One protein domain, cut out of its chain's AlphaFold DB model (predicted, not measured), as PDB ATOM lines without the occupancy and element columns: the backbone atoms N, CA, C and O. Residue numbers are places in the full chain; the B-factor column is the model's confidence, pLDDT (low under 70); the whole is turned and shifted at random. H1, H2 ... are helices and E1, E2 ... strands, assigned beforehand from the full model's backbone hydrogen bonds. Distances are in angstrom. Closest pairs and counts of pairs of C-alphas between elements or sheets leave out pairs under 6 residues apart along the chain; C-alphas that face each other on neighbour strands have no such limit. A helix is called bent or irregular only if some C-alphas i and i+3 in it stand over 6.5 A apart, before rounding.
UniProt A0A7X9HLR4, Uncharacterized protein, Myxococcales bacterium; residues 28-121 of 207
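AT A GLANCE: This is residues 28 to 121 of the 207 residues of an uncharacterized protein of Myxococcales bacterium (UniProt A0A7X9HLR4). One long, bent and strongly twisted antiparallel sheet curls round a single helix, H1, which sits in its hollow with E1 and E5 nearest to it. The long bent strands E3 and E4 run through the sheet side by side, and the hairpin of E2 and E3 reaches to one end of the long axis, with the last printed residue at the other. The printed part has 94 residues, with one named helix and six named strands in the order H1, E1, E2, E3, E4, E5, E6, and the class is mostly strand. The sheet is branched, with E3 and E4 having three neighbours each. The whole is only just compact, close to loose, with a radius of gyration of the C-alphas of 14.5 A, and only just elongated, spanning 51 by 26 by 23 A.

IN THESE COORDINATES: Find C-alpha 28 at (-7.396, 22.922, 13.813); from there H1, residues 28 to 41, runs 20.3 A. Next come E1, residues 46 to 52, 17.6 A, and E2, residues 57 to 67, 24.5 A, which bends by 86 degrees at residue 64. E3, residues 73 to 89, is the longest strand by residues, 34.7 A from C-alpha 73 at (-11.100, -4.188, -0.894), and bends by 91 degrees at residue 77. E4, residues 92 to 104, spans 31.6 A and bends by 71 degrees at residue 98. E5, residues 107 to 112, runs on into E6, residues 115 to 120, at 90 degrees; E6 ends with C-alpha 120 at (11.515, 29.432, -3.756).

HOW THE PARTS SIT: Begin at E3: E1 and E2 lie on one side of it, E4 on the other side. Look for N 48 and O 86, 2.9 A apart, between E1 and E3. In the hairpin E2 and E3, N 61 and O 76 are at 3.0 A; in the hairpin E3 and E4, N 83 and O 99 are at 2.9 A. Beyond E4, on its other side from E3, are E5, with N 102 and O 110 at 2.8 A in the hairpin E4 and E5, and E6, with N 95 and O 117 at 2.8 A. E2, E3, E4 and E5 form a meander, each strand the antiparallel neighbour of the one before. H1 is on the sheet, which curls round it: its closest C-alphas to E1 are those of Thr 35 and Leu 47, 5.8 A, and to E5 those of Glu 33 and Leu 108, 5.9 A. In H1, 9 of 10 O i to N i+4 pairs are within hydrogen-bond range. E1 and E6 are apart.

THE WHOLE: The two C-alphas farthest apart are those of Lys 69 and Lys 121, 51.3 A. The printed part has no cut, and its six links are tight. The mean pLDDT of the printed part is 93.1, and no printed residue is under 70.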
ATOM      1  N   LYS A  28      -8.486  23.407  12.948       92.31
ATOM      2  CA  LYS A  28      -7.396  22.922  13.813       92.31
ATOM      3  C   LYS A  28      -7.190  21.410  13.703       92.31
ATOM      4  O   LYS A  28      -6.058  20.932  13.713       92.31
ATOM      5  N   LYS A  29      -8.283  20.641  13.628       94.44
ATOM      6  CA  LYS A  29      -8.198  19.180  13.534       94.44
ATOM      7  C   LYS A  29      -7.702  18.743  12.158       94.44
ATOM      8  O   LYS A  29      -6.880  17.837  12.085       94.44
ATOM      9  N   LEU A  30      -8.154  19.412  11.102       94.81
ATOM     10  CA  LEU A  30      -7.703  19.194   9.735       94.81
ATOM     11  C   LEU A  30      -6.192  19.442   9.604       94.81
ATOM     12  O   LEU A  30      -5.480  18.547   9.161       94.81
ATOM     13  N   GLU A  31      -5.684  20.586  10.068       96.00
ATOM     14  CA  GLU A  31      -4.245  20.899  10.029       96.00
ATOM     15  C   GLU A  31      -3.408  19.913  10.855       96.00
ATOM     16  O   GLU A  31      -2.351  19.465  10.410       96.00
ATOM     17  N   SER A  32      -3.895  19.520  12.037       96.94
ATOM     18  CA  SER A  32      -3.216  18.551  12.905       96.94
ATOM     19  C   SER A  32      -3.126  17.156  12.274       96.94
ATOM     20  O   SER A  32      -2.068  16.519  12.321       96.94
ATOM     21  N   GLU A  33      -4.209  16.676  11.658       97.62
ATOM     22  CA  GLU A  33      -4.237  15.370  10.993       97.62
ATOM     23  C   GLU A  33      -3.391  15.369   9.718       97.62
ATOM     24  O   GLU A  33      -2.628  14.426   9.508       97.62
ATOM     25  N   VAL A  34      -3.457  16.434   8.909       97.44
ATOM     26  CA  VAL A  34      -2.602  16.584   7.722       97.44
ATOM     27  C   VAL A  34      -1.135  16.631   8.136       97.44
ATOM     28  O   VAL A  34      -0.351  15.858   7.599       97.44
ATOM     29  N   THR A  35      -0.763  17.435   9.139       97.62
ATOM     30  CA  THR A  35       0.614  17.483   9.669       97.62
ATOM     31  C   THR A  35       1.093  16.098  10.098       97.62
ATOM     32  O   THR A  35       2.179  15.654   9.723       97.62
ATOM     33  N   SER A  36       0.271  15.392  10.879       97.00
ATOM     34  CA  SER A  36       0.616  14.078  11.429       97.00
ATOM     35  C   SER A  36       0.747  13.011  10.348       97.00
ATOM     36  O   SER A  36       1.600  12.129  10.451       97.00
ATOM     37  N   TRP A  37      -0.105  13.065   9.324       95.81
ATOM     38  CA  TRP A  37      -0.017  12.174   8.175       95.81
ATOM     39  C   TRP A  37       1.221  12.498   7.336       95.81
ATOM     40  O   TRP A  37       1.989  11.590   7.025       95.81
ATOM     41  N   TRP A  38       1.470  13.781   7.061       96.56
ATOM     42  CA  TRP A  38       2.577  14.226   6.219       96.56
ATOM     43  C   TRP A  38       3.933  13.863   6.807       96.56
ATOM     44  O   TRP A  38       4.751  13.251   6.130       96.56
ATOM     45  N   LYS A  39       4.131  14.128   8.103       96.12
ATOM     46  CA  LYS A  39       5.369  13.802   8.822       96.12
ATOM     47  C   LYS A  39       5.717  12.308   8.772       96.12
ATOM     48  O   LYS A  39       6.888  11.957   8.874       96.12
ATOM     49  N   LYS A  40       4.722  11.423   8.627       95.38
ATOM     50  CA  LYS A  40       4.948   9.975   8.468       95.38
ATOM     51  C   LYS A  40       5.412   9.599   7.062       95.38
ATOM     52  O   LYS A  40       6.117   8.609   6.931       95.38
ATOM     53  N   GLN A  41       4.987  10.341   6.039       94.12
ATOM     54  CA  GLN A  41       5.327  10.061   4.641       94.12
ATOM     55  C   GLN A  41       6.635  10.748   4.225       94.12
ATOM     56  O   GLN A  41       7.495  10.112   3.625       94.12
ATOM     57  N   TRP A  42       6.794  12.026   4.581       94.50
ATOM     58  CA  TRP A  42       7.929  12.872   4.207       94.50
ATOM     59  C   TRP A  42       8.432  13.659   5.425       94.50
ATOM     60  O   TRP A  42       8.003  14.791   5.656       94.50
ATOM     61  N   PRO A  43       9.306  13.057   6.252       93.94
ATOM     62  CA  PRO A  43       9.770  13.665   7.501       93.94
ATOM     63  C   PRO A  43      10.681  14.883   7.291       93.94
ATOM     64  O   PRO A  43      10.895  15.649   8.227       93.94
ATOM     65  N   ASP A  44      11.213  15.063   6.084       93.06
ATOM     66  CA  ASP A  44      12.036  16.196   5.665       93.06
ATOM     67  C   ASP A  44      11.212  17.413   5.204       93.06
ATOM     68  O   ASP A  44      11.779  18.455   4.870       93.06
ATOM     69  N   GLN A  45       9.880  17.296   5.192       95.19
ATOM     70  CA  GLN A  45       8.958  18.364   4.821       95.19
ATOM     71  C   GLN A  45       8.136  18.824   6.024       95.19
ATOM     72  O   GLN A  45       7.631  18.018   6.807       95.19
ATOM     73  N   THR A  46       7.951  20.135   6.145       96.44
ATOM     74  CA  THR A  46       7.146  20.749   7.207       96.44
ATOM     75  C   THR A  46       5.875  21.343   6.623       96.44
ATOM     76  O   THR A  46       5.938  22.097   5.656       96.44
ATOM     77  N   LEU A  47       4.717  21.023   7.206       96.56
ATOM     78  CA  LEU A  47       3.451  21.654   6.835       96.56
ATOM     79  C   LEU A  47       3.429  23.105   7.312       96.56
ATOM     80  O   LEU A  47       3.581  23.366   8.501       96.56
ATOM     81  N   VAL A  48       3.199  24.024   6.377       95.50
ATOM     82  CA  VAL A  48       3.019  25.451   6.660       95.50
ATOM     83  C   VAL A  48       1.548  25.780   6.801       95.50
ATOM     84  O   VAL A  48       1.146  26.462   7.738       95.50
ATOM     85  N   HIS A  49       0.741  25.320   5.844       95.94
ATOM     86  CA  HIS A  49      -0.656  25.708   5.766       95.94
ATOM     87  C   HIS A  49      -1.486  24.717   4.949       95.94
ATOM     88  O   HIS A  49      -0.992  24.081   4.014       95.94
ATOM     89  N   VAL A  50      -2.775  24.634   5.280       97.50
ATOM     90  CA  VAL A  50      -3.776  23.937   4.476       97.50
ATOM     91  C   VAL A  50      -4.894  24.904   4.113       97.50
ATOM     92  O   VAL A  50      -5.701  25.282   4.961       97.50
ATOM     93  N   ALA A  51      -4.982  25.260   2.833       96.94
ATOM     94  CA  ALA A  51      -6.055  26.105   2.330       96.94
ATOM     95  C   ALA A  51      -7.233  25.228   1.895       96.94
ATOM     96  O   ALA A  51      -7.247  24.667   0.797       96.94
ATOM     97  N   LYS A  52      -8.224  25.082   2.780       95.81
ATOM     98  CA  LYS A  52      -9.448  24.321   2.503       95.81
ATOM     99  C   LYS A  52     -10.254  24.991   1.379       95.81
ATOM    100  O   LYS A  52     -10.603  26.162   1.496       95.81
ATOM    101  N   LYS A  53     -10.572  24.239   0.321       95.19
ATOM    102  CA  LYS A  53     -11.333  24.709  -0.852       95.19
ATOM    103  C   LYS A  53     -12.794  24.289  -0.831       95.19
ATOM    104  O   LYS A  53     -13.646  25.048  -1.282       95.19
ATOM    105  N   THR A  54     -13.087  23.102  -0.310       93.31
ATOM    106  CA  THR A  54     -14.462  22.607  -0.190       93.31
ATOM    107  C   THR A  54     -14.818  22.297   1.254       93.31
ATOM    108  O   THR A  54     -13.963  22.047   2.105       93.31
ATOM    109  N   GLU A  55     -16.116  22.334   1.542       92.88
ATOM    110  CA  GLU A  55     -16.639  21.708   2.752       92.88
ATOM    111  C   GLU A  55     -16.678  20.185   2.592       92.88
ATOM    112  O   GLU A  55     -16.326  19.642   1.549       92.88
ATOM    113  N   CYS A  56     -17.104  19.495   3.647       92.31
ATOM    114  CA  CYS A  56     -17.239  18.048   3.631       92.31
ATOM    115  C   CYS A  56     -18.219  17.573   2.545       92.31
ATOM    116  O   CYS A  56     -19.433  17.774   2.652       92.31
ATOM    117  N   GLU A  57     -17.684  16.907   1.527       93.06
ATOM    118  CA  GLU A  57     -18.436  16.250   0.463       93.06
ATOM    119  C   GLU A  57     -18.450  14.733   0.675       93.06
ATOM    120  O   GLU A  57     -17.641  14.169   1.414       93.06
ATOM    121  N   LYS A  58     -19.391  14.037   0.035       91.81
ATOM    122  CA  LYS A  58     -19.437  12.575   0.101       91.81
ATOM    123  C   LYS A  58     -18.331  11.999  -0.784       91.81
ATOM    124  O   LYS A  58     -18.388  12.143  -1.999       91.81
ATOM    125  N   GLY A  59     -17.373  11.304  -0.179       89.94
ATOM    126  CA  GLY A  59     -16.335  10.559  -0.887       89.94
ATOM    127  C   GLY A  59     -16.353   9.071  -0.579       89.94
ATOM    128  O   GLY A  59     -16.940   8.617   0.409       89.94
ATOM    129  N   GLU A  60     -15.626   8.314  -1.387       91.06
ATOM    130  CA  GLU A  60     -15.330   6.904  -1.149       91.06
ATOM    131  C   GLU A  60     -13.817   6.691  -1.187       91.06
ATOM    132  O   GLU A  60     -13.129   7.276  -2.020       91.06
ATOM    133  N   LEU A  61     -13.306   5.862  -0.282       89.62
ATOM    134  CA  LEU A  61     -11.906   5.444  -0.260       89.62
ATOM    135  C   LEU A  61     -11.851   3.921  -0.172       89.62
ATOM    136  O   LEU A  61     -12.548   3.327   0.650       89.62
ATOM    137  N   GLU A  62     -11.031   3.281  -0.998       88.38
ATOM    138  CA  GLU A  62     -10.786   1.846  -0.868       88.38
ATOM    139  C   GLU A  62      -9.923   1.565   0.365       88.38
ATOM    140  O   GLU A  62      -8.872   2.173   0.559       88.38
ATOM    141  N   ASP A  63     -10.377   0.643   1.210       81.69
ATOM    142  CA  ASP A  63      -9.631   0.149   2.359       81.69
ATOM    143  C   ASP A  63      -9.015  -1.213   2.009       81.69
ATOM    144  O   ASP A  63      -9.711  -2.235   2.049       81.69
ATOM    145  N   PRO A  64      -7.711  -1.264   1.675       76.12
ATOM    146  CA  PRO A  64      -7.052  -2.514   1.311       76.12
ATOM    147  C   PRO A  64      -6.933  -3.481   2.497       76.12
ATOM    148  O   PRO A  64      -6.686  -4.668   2.295       76.12
ATOM    149  N   THR A  65      -7.125  -3.005   3.735       77.69
ATOM    150  CA  THR A  65      -6.997  -3.824   4.948       77.69
ATOM    151  C   THR A  65      -8.268  -4.599   5.286       77.69
ATOM    152  O   THR A  65      -8.230  -5.533   6.088       77.69
ATOM    153  N   ARG A  66      -9.404  -4.253   4.667       78.56
ATOM    154  CA  ARG A  66     -10.701  -4.891   4.915       78.56
ATOM    155  C   ARG A  66     -11.288  -5.410   3.615       78.56
ATOM    156  O   ARG A  66     -11.574  -4.636   2.712       78.56
ATOM    157  N   LYS A  67     -11.522  -6.719   3.544       83.19
ATOM    158  CA  LYS A  67     -12.168  -7.350   2.388       83.19
ATOM    159  C   LYS A  67     -13.681  -7.427   2.576       83.19
ATOM    160  O   LYS A  67     -14.170  -7.627   3.688       83.19
ATOM    161  N   ASP A  68     -14.422  -7.238   1.493       83.31
ATOM    162  CA  ASP A  68     -15.847  -7.534   1.437       83.31
ATOM    163  C   ASP A  68     -16.097  -9.054   1.378       83.31
ATOM    164  O   ASP A  68     -15.169  -9.868   1.358       83.31
ATOM    165  N   LYS A  69     -17.374  -9.451   1.346       81.69
ATOM    166  CA  LYS A  69     -17.775 -10.867   1.257       81.69
ATOM    167  C   LYS A  69     -17.293 -11.558  -0.031       81.69
ATOM    168  O   LYS A  69     -17.297 -12.781  -0.086       81.69
ATOM    169  N   SER A  70     -16.878 -10.785  -1.032       82.25
ATOM    170  CA  SER A  70     -16.378 -11.238  -2.332       82.25
ATOM    171  C   SER A  70     -14.844 -11.234  -2.401       82.25
ATOM    172  O   SER A  70     -14.276 -11.484  -3.462       82.25
ATOM    173  N   GLY A  71     -14.155 -10.926  -1.294       80.31
ATOM    174  CA  GLY A  71     -12.696 -10.882  -1.215       80.31
ATOM    175  C   GLY A  71     -12.050  -9.613  -1.788       80.31
ATOM    176  O   GLY A  71     -10.817  -9.546  -1.826       80.31
ATOM    177  N   LYS A  72     -12.833  -8.610  -2.208       82.81
ATOM    178  CA  LYS A  72     -12.339  -7.336  -2.759       82.81
ATOM    179  C   LYS A  72     -12.144  -6.288  -1.656       82.81
ATOM    180  O   LYS A  72     -12.842  -6.358  -0.644       82.81
ATOM    181  N   PRO A  73     -11.227  -5.314  -1.818       85.12
ATOM    182  CA  PRO A  73     -11.100  -4.188  -0.894       85.12
ATOM    183  C   PRO A  73     -12.444  -3.490  -0.675       85.12
ATOM    184  O   PRO A  73     -13.160  -3.165  -1.624       85.12
ATOM    185  N   ARG A  74     -12.813  -3.280   0.587       86.12
ATOM    186  CA  ARG A  74     -14.070  -2.627   0.943       86.12
ATOM    187  C   ARG A  74     -13.944  -1.125   0.716       86.12
ATOM    188  O   ARG A  74     -12.961  -0.512   1.116       86.12
ATOM    189  N   LYS A  75     -14.988  -0.505   0.170       86.94
ATOM    190  CA  LYS A  75     -15.094   0.957   0.113       86.94
ATOM    191  C   LYS A  75     -15.579   1.526   1.448       86.94
ATOM    192  O   LYS A  75     -16.595   1.086   1.994       86.94
ATOM    193  N   LEU A  76     -14.855   2.506   1.970       87.06
ATOM    194  CA  LEU A  76     -15.244   3.319   3.115       87.06
ATOM    195  C   LEU A  76     -15.942   4.579   2.616       87.06
ATOM    196  O   LEU A  76     -15.419   5.276   1.749       87.06
ATOM    197  N   SER A  77     -17.097   4.899   3.197       90.31
ATOM    198  CA  SER A  77     -17.680   6.230   3.032       90.31
ATOM    199  C   SER A  77     -16.855   7.226   3.841       90.31
ATOM    200  O   SER A  77     -16.550   6.987   5.012       90.31
ATOM    201  N   THR A  78     -16.466   8.319   3.198       93.12
ATOM    202  CA  THR A  78     -15.563   9.327   3.755       93.12
ATOM    203  C   THR A  78     -16.141  10.723   3.575       93.12
ATOM    204  O   THR A  78     -16.936  10.973   2.670       93.12
ATOM    205  N   CYS A  79     -15.717  11.625   4.449       93.56
ATOM    206  CA  CYS A  79     -15.790  13.056   4.238       93.56
ATOM    207  C   CYS A  79     -14.629  13.460   3.325       93.56
ATOM    208  O   CYS A  79     -13.466  13.357   3.725       93.56
ATOM    209  N   LEU A  80     -14.946  13.857   2.098       95.69
ATOM    210  CA  LEU A  80     -13.990  14.312   1.102       95.69
ATOM    211  C   LEU A  80     -13.834  15.821   1.205       95.69
ATOM    212  O   LEU A  80     -14.815  16.556   1.112       95.69
ATOM    213  N   ILE A  81     -12.603  16.274   1.396       96.50
ATOM    214  CA  ILE A  81     -12.268  17.694   1.439       96.50
ATOM    215  C   ILE A  81     -11.206  17.956   0.390       96.50
ATOM    216  O   ILE A  81     -10.171  17.294   0.374       96.50
ATOM    217  N   LYS A  82     -11.446  18.951  -0.457       97.50
ATOM    218  CA  LYS A  82     -10.453  19.467  -1.386       97.50
ATOM    219  C   LYS A  82      -9.682  20.595  -0.717       97.50
ATOM    220  O   LYS A  82     -10.288  21.479  -0.105       97.50
ATOM    221  N   ALA A  83      -8.361  20.579  -0.820       98.00
ATOM    222  CA  ALA A  83      -7.503  21.596  -0.231       98.00
ATOM    223  C   ALA A  83      -6.201  21.775  -1.016       98.00
ATOM    224  O   ALA A  83      -5.744  20.863  -1.700       98.00
ATOM    225  N   ASP A  84      -5.579  22.940  -0.864       98.31
ATOM    226  CA  ASP A  84      -4.183  23.130  -1.249       98.31
ATOM    227  C   ASP A  84      -3.290  22.930  -0.023       98.31
ATOM    228  O   ASP A  84      -3.546  23.505   1.040       98.31
ATOM    229  N   ILE A  85      -2.249  22.112  -0.169       98.06
ATOM    230  CA  ILE A  85      -1.309  21.784   0.909       98.06
ATOM    231  C   ILE A  85       0.004  22.516   0.656       98.06
ATOM    232  O   ILE A  85       0.647  22.279  -0.364       98.06
ATOM    233  N   TYR A  86       0.397  23.386   1.583       97.69
ATOM    234  CA  TYR A  86       1.617  24.185   1.505       97.69
ATOM    235  C   TYR A  86       2.660  23.631   2.462       97.69
ATOM    236  O   TYR A  86       2.420  23.519   3.668       97.69
ATOM    237  N   LEU A  87       3.820  23.297   1.916       97.31
ATOM    238  CA  LEU A  87       4.899  22.635   2.628       97.31
ATOM    239  C   LEU A  87       6.219  23.333   2.372       97.31
ATOM    240  O   LEU A  87       6.440  23.937   1.323       97.31
ATOM    241  N   GLU A  88       7.128  23.156   3.313       96.00
ATOM    242  CA  GLU A  88       8.490  23.643   3.234       96.00
ATOM    243  C   GLU A  88       9.485  22.499   3.306       96.00
ATOM    244  O   GLU A  88       9.369  21.607   4.145       96.00
ATOM    245  N   ARG A  89      10.504  22.581   2.451       95.12
ATOM    246  CA  ARG A  89      11.695  21.736   2.475       95.12
ATOM    247  C   ARG A  89      12.909  22.640   2.298       95.12
ATOM    248  O   ARG A  89      13.229  23.051   1.184       95.12
ATOM    249  N   GLY A  90      13.523  23.032   3.413       93.31
ATOM    250  CA  GLY A  90      14.532  24.094   3.431       93.31
ATOM    251  C   GLY A  90      13.972  25.410   2.874       93.31
ATOM    252  O   GLY A  90      12.992  25.948   3.394       93.31
ATOM    253  N   PHE A  91      14.574  25.906   1.794       93.38
ATOM    254  CA  PHE A  91      14.169  27.105   1.052       93.38
ATOM    255  C   PHE A  91      13.226  26.820  -0.124       93.38
ATOM    256  O   PHE A  91      12.874  27.735  -0.870       93.38
ATOM    257  N   ARG A  92      12.779  25.573  -0.294       94.00
ATOM    258  CA  ARG A  92      11.756  25.214  -1.279       94.00
ATOM    259  C   ARG A  92      10.372  25.245  -0.641       94.00
ATOM    260  O   ARG A  92      10.163  24.665   0.425       94.00
ATOM    261  N   LEU A  93       9.427  25.876  -1.328       95.12
ATOM    262  CA  LEU A  93       7.998  25.756  -1.060       95.12
ATOM    263  C   LEU A  93       7.405  24.743  -2.040       95.12
ATOM    264  O   LEU A  93       7.587  24.860  -3.254       95.12
ATOM    265  N   LEU A  94       6.715  23.741  -1.507       96.25
ATOM    266  CA  LEU A  94       6.013  22.707  -2.262       96.25
ATOM    267  C   LEU A  94       4.516  22.890  -2.029       96.25
ATOM    268  O   LEU A  94       4.065  22.934  -0.886       96.25
ATOM    269  N   ILE A  95       3.751  23.021  -3.105       97.50
ATOM    270  CA  ILE A  95       2.322  23.317  -3.045       97.50
ATOM    271  C   ILE A  95       1.577  22.228  -3.808       97.50
ATOM    272  O   ILE A  95       1.623  22.196  -5.035       97.50
ATOM    273  N   TYR A  96       0.879  21.348  -3.093       97.88
ATOM    274  CA  TYR A  96       0.014  20.343  -3.711       97.88
ATOM    275  C   TYR A  96      -1.388  20.915  -3.877       97.88
ATOM    276  O   TYR A  96      -2.184  20.944  -2.931       97.88
ATOM    277  N   ARG A  97      -1.674  21.400  -5.084       97.94
ATOM    278  CA  ARG A  97      -2.950  22.002  -5.467       97.94
ATOM    279  C   ARG A  97      -4.026  20.949  -5.618       97.94
ATOM    280  O   ARG A  97      -3.755  19.872  -6.129       97.94
ATOM    281  N   GLU A  98      -5.257  21.296  -5.256       97.06
ATOM    282  CA  GLU A  98      -6.435  20.461  -5.524       97.06
ATOM    283  C   GLU A  98      -6.332  19.050  -4.905       97.06
ATOM    284  O   GLU A  98      -6.878  18.087  -5.440       97.06
ATOM    285  N   THR A  99      -5.638  18.929  -3.769       98.06
ATOM    286  CA  THR A  99      -5.442  17.670  -3.041       98.06
ATOM    287  C   THR A  99      -6.742  17.225  -2.387       98.06
ATOM    288  O   THR A  99      -7.410  18.013  -1.714       98.06
ATOM    289  N   PHE A 100      -7.076  15.944  -2.529       97.62
ATOM    290  CA  PHE A 100      -8.230  15.346  -1.870       97.62
ATOM    291  C   PHE A 100      -7.828  14.667  -0.560       97.62
ATOM    292  O   PHE A 100      -6.964  13.790  -0.521       97.62
ATOM    293  N   LEU A 101      -8.491  15.062   0.522       97.31
ATOM    294  CA  LEU A 101      -8.316  14.531   1.866       97.31
ATOM    295  C   LEU A 101      -9.553  13.718   2.250       97.31
ATOM    296  O   LEU A 101     -10.665  14.244   2.290       97.31
ATOM    297  N   HIS A 102      -9.354  12.440   2.558       96.19
ATOM    298  CA  HIS A 102     -10.418  11.518   2.946       96.19
ATOM    299  C   HIS A 102     -10.438  11.323   4.460       96.19
ATOM    300  O   HIS A 102      -9.569  10.650   5.026       96.19
ATOM    301  N   PHE A 103     -11.462  11.864   5.112       94.81
ATOM    302  CA  PHE A 103     -11.681  11.721   6.547       94.81
ATOM    303  C   PHE A 103     -12.748  10.670   6.859       94.81
ATOM    304  O   PHE A 103     -13.795  10.604   6.216       94.81
ATOM    305  N   VAL A 104     -12.512   9.869   7.897       91.38
ATOM    306  CA  VAL A 104     -13.543   9.041   8.540       91.38
ATOM    307  C   VAL A 104     -13.735   9.582   9.950       91.38
ATOM    308  O   VAL A 104     -12.831   9.487  10.784       91.38
ATOM    309  N   GLY A 105     -14.886  10.208  10.202       87.69
ATOM    310  CA  GLY A 105     -15.054  11.068  11.374       87.69
ATOM    311  C   GLY A 105     -14.027  12.204  11.347       87.69
ATOM    312  O   GLY A 105     -13.938  12.933  10.366       87.69
ATOM    313  N   ASN A 106     -13.211  12.307  12.396       90.69
ATOM    314  CA  ASN A 106     -12.160  13.325  12.535       90.69
ATOM    315  C   ASN A 106     -10.746  12.807  12.225       90.69
ATOM    316  O   ASN A 106      -9.770  13.458  12.594       90.69
ATOM    317  N   THR A 107     -10.617  11.631  11.605       92.75
ATOM    318  CA  THR A 107      -9.316  11.007  11.325       92.75
ATOM    319  C   THR A 107      -9.038  10.976   9.833       92.75
ATOM    320  O   THR A 107      -9.860  10.466   9.067       92.75
ATOM    321  N   LEU A 108      -7.863  11.460   9.431       95.25
ATOM    322  CA  LEU A 108      -7.406  11.397   8.044       95.25
ATOM    323  C   LEU A 108      -7.007   9.956   7.701       95.25
ATOM    324  O   LEU A 108      -6.167   9.347   8.369       95.25
ATOM    325  N   LYS A 109      -7.648   9.385   6.679       93.06
ATOM    326  CA  LYS A 109      -7.446   7.993   6.245       93.06
ATOM    327  C   LYS A 109      -6.755   7.871   4.899       93.06
ATOM    328  O   LYS A 109      -6.053   6.890   4.685       93.06
ATOM    329  N   GLY A 110      -6.930   8.853   4.024       93.31
ATOM    330  CA  GLY A 110      -6.318   8.850   2.705       93.31
ATOM    331  C   GLY A 110      -6.057  10.260   2.214       93.31
ATOM    332  O   GLY A 110      -6.797  11.189   2.539       93.31
ATOM    333  N   VAL A 111      -5.002  10.392   1.426       96.19
ATOM    334  CA  VAL A 111      -4.637  11.622   0.731       96.19
ATOM    335  C   VAL A 111      -4.396  11.247  -0.720       96.19
ATOM    336  O   VAL A 111      -3.606  10.346  -0.998       96.19
ATOM    337  N   GLN A 112      -5.082  11.920  -1.635       96.00
ATOM    338  CA  GLN A 112      -4.797  11.847  -3.062       96.00
ATOM    339  C   GLN A 112      -4.209  13.191  -3.466       96.00
ATOM    340  O   GLN A 112      -4.912  14.203  -3.514       96.00
ATOM    341  N   LEU A 113      -2.894  13.200  -3.669       96.94
ATOM    342  CA  LEU A 113      -2.157  14.401  -4.036       96.94
ATOM    343  C   LEU A 113      -2.622  14.905  -5.396       96.94
ATOM    344  O   LEU A 113      -2.728  14.124  -6.341       96.94
ATOM    345  N   GLY A 114      -2.884  16.207  -5.479       97.19
ATOM    346  CA  GLY A 114      -3.106  16.860  -6.760       97.19
ATOM    347  C   GLY A 114      -1.803  17.381  -7.367       97.19
ATOM    348  O   GLY A 114      -0.727  16.813  -7.163       97.19
ATOM    349  N   GLU A 115      -1.896  18.461  -8.139       97.56
ATOM    350  CA  GLU A 115      -0.765  18.999  -8.898       97.56
ATOM    351  C   GLU A 115       0.290  19.617  -7.972       97.56
ATOM    352  O   GLU A 115      -0.017  20.478  -7.145       97.56
ATOM    353  N   LEU A 116       1.549  19.209  -8.136       97.12
ATOM    354  CA  LEU A 116       2.671  19.798  -7.416       97.12
ATOM    355  C   LEU A 116       3.177  21.050  -8.137       97.12
ATOM    356  O   LEU A 116       3.764  20.965  -9.214       97.12
ATOM    357  N   GLN A 117       3.052  22.195  -7.477       95.75
ATOM    358  CA  GLN A 117       3.732  23.436  -7.833       95.75
ATOM    359  C   GLN A 117       4.891  23.684  -6.871       95.75
ATOM    360  O   GLN A 117       4.805  23.369  -5.683       95.75
ATOM    361  N   LYS A 118       5.985  24.261  -7.372       94.06
ATOM    362  CA  LYS A 118       7.161  24.565  -6.556       94.06
ATOM    363  C   LYS A 118       7.540  26.028  -6.681       94.06
ATOM    364  O   LYS A 118       7.565  26.578  -7.779       94.06
ATOM    365  N   SER A 119       7.904  26.633  -5.564       92.31
ATOM    366  CA  SER A 119       8.464  27.979  -5.525       92.31
ATOM    367  C   SER A 119       9.664  28.038  -4.584       92.31
ATOM    368  O   SER A 119      10.010  27.065  -3.906       92.31
ATOM    369  N   TRP A 120      10.380  29.155  -4.628       92.00
ATOM    370  CA  TRP A 120      11.515  29.432  -3.756       92.00
ATOM    371  C   TRP A 120      11.085  30.403  -2.667       92.00
ATOM    372  O   TRP A 120      10.330  31.333  -2.943       92.00
ATOM    373  N   LYS A 121      11.565  30.183  -1.445       90.69
ATOM    374  CA  LYS A 121      11.557  31.222  -0.420       90.69
ATOM    375  C   LYS A 121      12.587  32.281  -0.778       90.69
ATOM    376  O   LYS A 121      13.652  31.963  -1.315       90.69
TER     377      LYS A 121